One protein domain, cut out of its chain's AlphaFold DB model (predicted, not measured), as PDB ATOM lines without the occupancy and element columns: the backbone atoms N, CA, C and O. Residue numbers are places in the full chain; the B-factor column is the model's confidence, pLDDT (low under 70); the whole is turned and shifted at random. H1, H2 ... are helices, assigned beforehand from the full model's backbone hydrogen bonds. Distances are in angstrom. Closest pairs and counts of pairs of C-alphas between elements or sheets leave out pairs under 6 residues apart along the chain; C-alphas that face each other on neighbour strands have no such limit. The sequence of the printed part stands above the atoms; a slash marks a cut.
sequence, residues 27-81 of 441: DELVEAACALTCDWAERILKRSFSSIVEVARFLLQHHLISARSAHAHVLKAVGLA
ATOM      1  N   ASP A  27     -10.463   3.830  93.406       88.38
ATOM      2  CA  ASP A  27     -11.860   3.833  93.823       88.38
ATOM      3  C   ASP A  27     -12.724   4.511  92.740       88.38
ATOM      4  O   ASP A  27     -13.765   3.971  92.381       88.38
ATOM      5  N   GLU A  28     -12.219   5.569  92.088       89.94
ATOM      6  CA  GLU A  28     -12.797   6.164  90.868       89.94
ATOM      7  C   GLU A  28     -12.928   5.144  89.721       89.94
ATOM      8  O   GLU A  28     -13.948   5.095  89.031       89.94
ATOM      9  N   LEU A  29     -11.917   4.287  89.516       94.56
ATOM     10  CA  LEU A  29     -11.964   3.229  88.497       94.56
ATOM     11  C   LEU A  29     -12.978   2.129  88.848       94.56
ATOM     12  O   LEU A  29     -13.635   1.596  87.951       94.56
ATOM     13  N   VAL A  30     -13.130   1.797  90.133       94.25
ATOM     14  CA  VAL A  30     -14.151   0.854  90.616       94.25
ATOM     15  C   VAL A  30     -15.553   1.450  90.484       94.25
ATOM     16  O   VAL A  30     -16.456   0.749  90.033       94.25
ATOM     17  N   GLU A  31     -15.745   2.730  90.799       93.50
ATOM     18  CA  GLU A  31     -17.019   3.436  90.625       93.50
ATOM     19  C   GLU A  31     -17.406   3.529  89.142       93.50
ATOM     20  O   GLU A  31     -18.510   3.130  88.768       93.50
ATOM     21  N   ALA A  32     -16.478   3.933  88.269       95.50
ATOM     22  CA  ALA A  32     -16.695   3.970  86.824       95.50
ATOM     23  C   ALA A  32     -17.015   2.579  86.240       95.50
ATOM     24  O   ALA A  32     -17.891   2.452  85.381       95.50
ATOM     25  N   ALA A  33     -16.361   1.519  86.729       96.12
ATOM     26  CA  ALA A  33     -16.675   0.142  86.346       96.12
ATOM     27  C   ALA A  33     -18.056  -0.313  86.860       96.12
ATOM     28  O   ALA A  33     -18.774  -1.017  86.144       96.12
ATOM     29  N   CYS A  34     -18.463   0.107  88.063       94.81
ATOM     30  CA  CYS A  34     -19.805  -0.139  88.595       94.81
ATOM     31  C   CYS A  34     -20.877   0.571  87.755       94.81
ATOM     32  O   CYS A  34     -21.825  -0.082  87.322       94.81
ATOM     33  N   ALA A  35     -20.694   1.860  87.452       95.75
ATOM     34  CA  ALA A  35     -21.603   2.643  86.612       95.75
ATOM     35  C   ALA A  35     -21.751   2.033  85.207       95.75
ATOM     36  O   ALA A  35     -22.867   1.765  84.764       95.75
ATOM     37  N   LEU A  36     -20.636   1.691  84.550       96.12
ATOM     38  CA  LEU A  36     -20.634   0.999  83.255       96.12
ATOM     39  C   LEU A  36     -21.356  -0.362  83.309       96.12
ATOM     40  O   LEU A  36     -21.996  -0.772  82.337       96.12
ATOM     41  N   THR A  37     -21.276  -1.065  84.441       96.38
ATOM     42  CA  THR A  37     -21.983  -2.338  84.645       96.38
ATOM     43  C   THR A  37     -23.489  -2.126  84.836       96.38
ATOM     44  O   THR A  37     -24.270  -2.919  84.309       96.38
ATOM     45  N   CYS A  38     -23.917  -1.052  85.509       95.75
ATOM     46  CA  CYS A  38     -25.328  -0.660  85.601       95.75
ATOM     47  C   CYS A  38     -25.898  -0.251  84.229       95.75
ATOM     48  O   CYS A  38     -26.937  -0.778  83.831       95.75
ATOM     49  N   ASP A  39     -25.185   0.578  83.457       96.38
ATOM     50  CA  ASP A  39     -25.552   0.965  82.082       96.38
ATOM     51  C   ASP A  39     -25.711  -0.255  81.158       96.38
ATOM     52  O   ASP A  39     -26.652  -0.357  80.361       96.38
ATOM     53  N   TRP A  40     -24.783  -1.210  81.254       97.25
ATOM     54  CA  TRP A  40     -24.867  -2.478  80.533       97.25
ATOM     55  C   TRP A  40     -26.083  -3.300  80.984       97.25
ATOM     56  O   TRP A  40     -26.839  -3.797  80.140       97.25
ATOM     57  N   ALA A  41     -26.299  -3.414  82.296       96.44
ATOM     58  CA  ALA A  41     -27.402  -4.170  82.875       96.44
ATOM     59  C   ALA A  41     -28.761  -3.597  82.451       96.44
ATOM     60  O   ALA A  41     -29.623  -4.366  82.023       96.44
ATOM     61  N   GLU A  42     -28.943  -2.271  82.459       94.31
ATOM     62  CA  GLU A  42     -30.186  -1.640  82.003       94.31
ATOM     63  C   GLU A  42     -30.490  -1.981  80.542       94.31
ATOM     64  O   GLU A  42     -31.606  -2.390  80.204       94.31
ATOM     65  N   ARG A  43     -29.483  -1.888  79.671       94.81
ATOM     66  CA  ARG A  43     -29.646  -2.103  78.227       94.81
ATOM     67  C   ARG A  43     -29.926  -3.557  77.850       94.81
ATOM     68  O   ARG A  43     -30.599  -3.792  76.846       94.81
ATOM     69  N   ILE A  44     -29.416  -4.522  78.617       95.12
ATOM     70  CA  ILE A  44     -29.600  -5.961  78.361       95.12
ATOM     71  C   ILE A  44     -30.837  -6.516  79.074       95.12
ATOM     72  O   ILE A  44     -31.619  -7.250  78.469       95.12
ATOM     73  N   LEU A  45     -31.038  -6.157  80.342       92.56
ATOM     74  CA  LEU A  45     -32.122  -6.671  81.188       92.56
ATOM     75  C   LEU A  45     -33.403  -5.824  81.081       92.56
ATOM     76  O   LEU A  45     -34.446  -6.219  81.598       92.56
ATOM     77  N   LYS A  46     -33.343  -4.692  80.359       93.62
ATOM     78  CA  LYS A  46     -34.457  -3.765  80.079       93.62
ATOM     79  C   LYS A  46     -35.101  -3.214  81.355       93.62
ATOM     80  O   LYS A  46     -36.318  -3.042  81.429       93.62
ATOM     81  N   ARG A  47     -34.266  -2.978  82.366       90.94
ATOM     82  CA  ARG A  47     -34.642  -2.625  83.734       90.94
ATOM     83  C   ARG A  47     -33.582  -1.684  84.290       90.94
ATOM     84  O   ARG A  47     -32.429  -2.083  84.346       90.94
ATOM     85  N   SER A  48     -33.958  -0.479  84.701       89.50
ATOM     86  CA  SER A  48     -33.016   0.427  85.367       89.50
ATOM     87  C   SER A  48     -32.536  -0.150  86.698       89.50
ATOM     88  O   SER A  48     -33.333  -0.767  87.415       89.50
ATOM     89  N   PHE A  49     -31.254   0.064  87.006       90.75
ATOM     90  CA  PHE A  49     -30.603  -0.310  88.262       90.75
ATOM     91  C   PHE A  49     -29.779   0.870  88.778       90.75
ATOM     92  O   PHE A  49     -28.954   1.410  88.042       90.75
ATOM     93  N   SER A  50     -29.980   1.252  90.035       88.12
ATOM     94  CA  SER A  50     -29.258   2.353  90.689       88.12
ATOM     95  C   SER A  50     -27.951   1.908  91.351       88.12
ATOM     96  O   SER A  50     -27.109   2.745  91.666       88.12
ATOM     97  N   SER A  51     -27.746   0.602  91.544       92.88
ATOM     98  CA  SER A  51     -26.574   0.055  92.231       92.88
ATOM     99  C   SER A  51     -26.117  -1.283  91.651       92.88
ATOM    100  O   SER A  51     -26.923  -2.155  91.318       92.88
ATOM    101  N   ILE A  52     -24.798  -1.502  91.636       94.62
ATOM    102  CA  ILE A  52     -24.177  -2.795  91.309       94.62
ATOM    103  C   ILE A  52     -24.689  -3.933  92.215       94.62
ATOM    104  O   ILE A  52     -24.763  -5.091  91.795       94.62
ATOM    105  N   VAL A  53     -25.109  -3.604  93.442       93.06
ATOM    106  CA  VAL A  53     -25.710  -4.551  94.390       93.06
ATOM    107  C   VAL A  53     -27.099  -4.990  93.918       93.06
ATOM    108  O   VAL A  53     -27.412  -6.176  94.007       93.06
ATOM    109  N   GLU A  54     -27.911  -4.089  93.353       93.31
ATOM    110  CA  GLU A  54     -29.206  -4.435  92.749       93.31
ATOM    111  C   GLU A  54     -29.020  -5.341  91.531       93.31
ATOM    112  O   GLU A  54     -29.683  -6.372  91.435       93.31
ATOM    113  N   VAL A  55     -28.077  -5.003  90.637       95.06
ATOM    114  CA  VAL A  55     -27.730  -5.829  89.467       95.06
ATOM    115  C   VAL A  55     -27.361  -7.244  89.921       95.06
ATOM    116  O   VAL A  55     -27.890  -8.229  89.405       95.06
ATOM    117  N   ALA A  56     -26.499  -7.370  90.934       94.44
ATOM    118  CA  ALA A  56     -26.075  -8.667  91.445       94.44
ATOM    119  C   ALA A  56     -27.210  -9.434  92.159       94.44
ATOM    120  O   ALA A  56     -27.356 -10.640  91.934       94.44
ATOM    121  N   ARG A  57     -28.056  -8.762  92.961       91.12
ATOM    122  CA  ARG A  57     -29.271  -9.351  93.569       91.12
ATOM    123  C   ARG A  57     -30.230  -9.863  92.482       91.12
ATOM    124  O   ARG A  57     -30.653 -11.017  92.548       91.12
ATOM    125  N   PHE A  58     -30.493  -9.071  91.442       92.56
ATOM    126  CA  PHE A  58     -31.366  -9.423  90.318       92.56
ATOM    127  C   PHE A  58     -30.841 -10.627  89.521       92.56
ATOM    128  O   PHE A  58     -31.586 -11.575  89.267       92.56
ATOM    129  N   LEU A  59     -29.549 -10.640  89.166       93.69
ATOM    130  CA  LEU A  59     -28.924 -11.754  88.438       93.69
ATOM    131  C   LEU A  59     -28.999 -13.079  89.224       93.69
ATOM    132  O   LEU A  59     -29.112 -14.149  88.621       93.69
ATOM    133  N   LEU A  60     -28.973 -13.018  90.561       91.75
ATOM    134  CA  LEU A  60     -29.160 -14.174  91.445       91.75
ATOM    135  C   LEU A  60     -30.627 -14.621  91.526       91.75
ATOM    136  O   LEU A  60     -30.911 -15.816  91.396       91.75
ATOM    137  N   GLN A  61     -31.554 -13.675  91.707       90.56
ATOM    138  CA  GLN A  61     -33.000 -13.923  91.776       90.56
ATOM    139  C   GLN A  61     -33.536 -14.543  90.479       90.56
ATOM    140  O   GLN A  61     -34.231 -15.554  90.529       90.56
ATOM    141  N   HIS A  62     -33.141 -14.014  89.318       91.56
ATOM    142  CA  HIS A  62     -33.511 -14.551  88.003       91.56
ATOM    143  C   HIS A  62     -32.688 -15.781  87.572       91.56
ATOM    144  O   HIS A  62     -32.846 -16.260  86.450       91.56
ATOM    145  N   HIS A  63     -31.813 -16.298  88.444       89.06
ATOM    146  CA  HIS A  63     -30.947 -17.463  88.207       89.06
ATOM    147  C   HIS A  63     -30.057 -17.345  86.952       89.06
ATOM    148  O   HIS A  63     -29.636 -18.347  86.373       89.06
ATOM    149  N   LEU A  64     -29.732 -16.110  86.559       88.88
ATOM    150  CA  LEU A  64     -28.834 -15.791  85.448       88.88
ATOM    151  C   LEU A  64     -27.365 -16.054  85.819       88.88
ATOM    152  O   LEU A  64     -26.548 -16.324  84.941       88.88
ATOM    153  N   ILE A  65     -27.035 -16.031  87.118       89.12
ATOM    154  CA  ILE A  65     -25.736 -16.456  87.659       89.12
ATOM    155  C   ILE A  65     -25.895 -17.472  88.802       89.12
ATOM    156  O   ILE A  65     -26.929 -17.557  89.463       89.12
ATOM    157  N   SER A  66     -24.847 -18.263  89.050       86.06
ATOM    158  CA  SER A  66     -24.865 -19.340  90.051       86.06
ATOM    159  C   SER A  66     -24.994 -18.810  91.484       86.06
ATOM    160  O   SER A  66     -24.038 -18.287  92.058       86.06
ATOM    161  N   ALA A  67     -26.138 -19.074  92.123       87.94
ATOM    162  CA  ALA A  67     -26.403 -18.727  93.523       87.94
ATOM    163  C   ALA A  67     -25.563 -19.501  94.570       87.94
ATOM    164  O   ALA A  67     -25.824 -19.385  95.770       87.94
ATOM    165  N   ARG A  68     -24.567 -20.283  94.128       90.44
ATOM    166  CA  ARG A  68     -23.625 -21.063  94.952       90.44
ATOM    167  C   ARG A  68     -22.217 -20.445  95.040       90.44
ATOM    168  O   ARG A  68     -21.325 -21.076  95.595       90.44
ATOM    169  N   SER A  69     -21.977 -19.264  94.462       86.81
ATOM    170  CA  SER A  69     -20.675 -18.582  94.573       86.81
ATOM    171  C   SER A  69     -20.500 -17.911  95.942       86.81
ATOM    172  O   SER A  69     -21.479 -17.489  96.556       86.81
ATOM    173  N   ALA A  70     -19.259 -17.757  96.418       88.06
ATOM    174  CA  ALA A  70     -18.980 -17.081  97.691       88.06
ATOM    175  C   ALA A  70     -19.587 -15.663  97.737       88.06
ATOM    176  O   ALA A  70     -20.281 -15.317  98.689       88.06
ATOM    177  N   HIS A  71     -19.441 -14.891  96.655       87.38
ATOM    178  CA  HIS A  71     -20.048 -13.562  96.519       87.38
ATOM    179  C   HIS A  71     -21.585 -13.602  96.559       87.38
ATOM    180  O   HIS A  71     -22.198 -12.728  97.163       87.38
ATOM    181  N   ALA A  72     -22.229 -14.639  96.004       87.88
ATOM    182  CA  ALA A  72     -23.672 -14.825  96.147       87.88
ATOM    183  C   ALA A  72     -24.084 -15.086  97.603       87.88
ATOM    184  O   ALA A  72     -25.142 -14.630  98.028       87.88
ATOM    185  N   HIS A  73     -23.274 -15.816  98.374       88.12
ATOM    186  CA  HIS A  73     -23.515 -16.012  99.805       88.12
ATOM    187  C   HIS A  73     -23.334 -14.712 100.603       88.12
ATOM    188  O   HIS A  73     -24.188 -14.423 101.434       88.12
ATOM    189  N   VAL A  74     -22.327 -13.888 100.287       88.50
ATOM    190  CA  VAL A  74     -22.166 -12.544 100.876       88.50
ATOM    191  C   VAL A  74     -23.361 -11.645 100.546       88.50
ATOM    192  O   VAL A  74     -23.973 -11.099 101.457       88.50
ATOM    193  N   LEU A  75     -23.769 -11.549  99.277       87.50
ATOM    194  CA  LEU A  75     -24.912 -10.722  98.857       87.50
ATOM    195  C   LEU A  75     -26.237 -11.152  99.506       87.50
ATOM    196  O   LEU A  75     -27.056 -10.299  99.834       87.50
ATOM    197  N   LYS A  76     -26.437 -12.458  99.730       82.50
ATOM    198  CA  LYS A  76     -27.595 -12.982 100.475       82.50
ATOM    199  C   LYS A  76     -27.508 -12.699 101.979       82.50
ATOM    200  O   LYS A  76     -28.534 -12.421 102.581       82.50
ATOM    201  N   ALA A  77     -26.319 -12.756 102.578       81.56
ATOM    202  CA  ALA A  77     -26.130 -12.441 103.995       81.56
ATOM    203  C   ALA A  77     -26.321 -10.940 104.282       81.56
ATOM    204  O   ALA A  77     -27.014 -10.589 105.229       81.56
ATOM    205  N   VAL A  78     -25.768 -10.067 103.432       74.19
ATOM    206  CA  VAL A  78     -25.920  -8.606 103.538       74.19
ATOM    207  C   VAL A  78     -27.352  -8.171 103.211       74.19
ATOM    208  O   VAL A  78     -27.919  -7.364 103.938       74.19
ATOM    209  N   GLY A  79     -27.984  -8.743 102.178       61.34
ATOM    210  CA  GLY A  79     -29.373  -8.417 101.828       61.34
ATOM    211  C   GLY A  79     -30.385  -8.729 102.941       61.34
ATOM    212  O   GLY A  79     -31.358  -8.000 103.090       61.34
ATOM    213  N   LEU A  80     -30.126  -9.753 103.763       53.44
ATOM    214  CA  LEU A  80     -30.939 -10.076 104.944       53.44
ATOM    215  C   LEU A  80     -30.703  -9.145 106.146       53.44
ATOM    216  O   LEU A  80     -31.479  -9.203 107.093       53.44
ATOM    217  N   ALA A  81     -29.651  -8.323 106.133       51.03
ATOM    218  CA  ALA A  81     -29.368  -7.344 107.183       51.03
ATOM    219  C   ALA A  81     -29.858  -5.927 106.828       51.03
ATOM    220  O   ALA A  81     -30.072  -5.121 107.725       51.03
TER     221      ALA A  81
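Overview. This is residues 27 to 81 of the 441 residues of the protein "Regulatory factor X5" of Phyllostomus discolor (pale spear-nosed bat) (UniProt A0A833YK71). Three helices make a stepped stack: the long H1 along one side, the short H2 in the middle as a bridge, and H3 crossing H2 on the far side from H1. After H1 the chain folds back along it through residues 46 to 51, and H2 begins beside Cys 34. The printed part has 55 residues with three named helices, H1, H2, H3 in chain order, and no named strand; its class is all helix. It is compact, with a radius of gyration of the C-alphas of 11.6 A and spans of 27 by 26 by 18 A.

Along the chain. H1, residues 27 to 45, begins at C-alpha (-11.860, 3.833, 93.823) and is 26.1 A long. H2, residues 52 to 61, measures 14.2 A. H3, residues 70 to 81, measures 17.1 A and ends at C-alpha (-29.368, -7.344, 107.183).

Arrangement. H1, with residues 34 to 41 alone, touches H2; their closest C-alphas, of Cys 34 and Ile 52, are 5.8 A apart. They run the same way at a steep tilt of 41 degrees. H3, with residues 72 to 76 alone, touches H2, about perpendicular at 79 degrees; the closest C-alphas, of Arg 57 and Leu 75, are 7.0 A apart. H1 and H3 are apart. Every O i to N i+4 pair is within hydrogen-bond range in H1 and H2, and 7 of 8 in H3.

Size, cuts and confidence. The farthest C-alphas, of Glu 28 and His 63, are 29.9 A apart. The printed part has no cut, and both links are short. Residues 79 to 81 have pLDDT under 70.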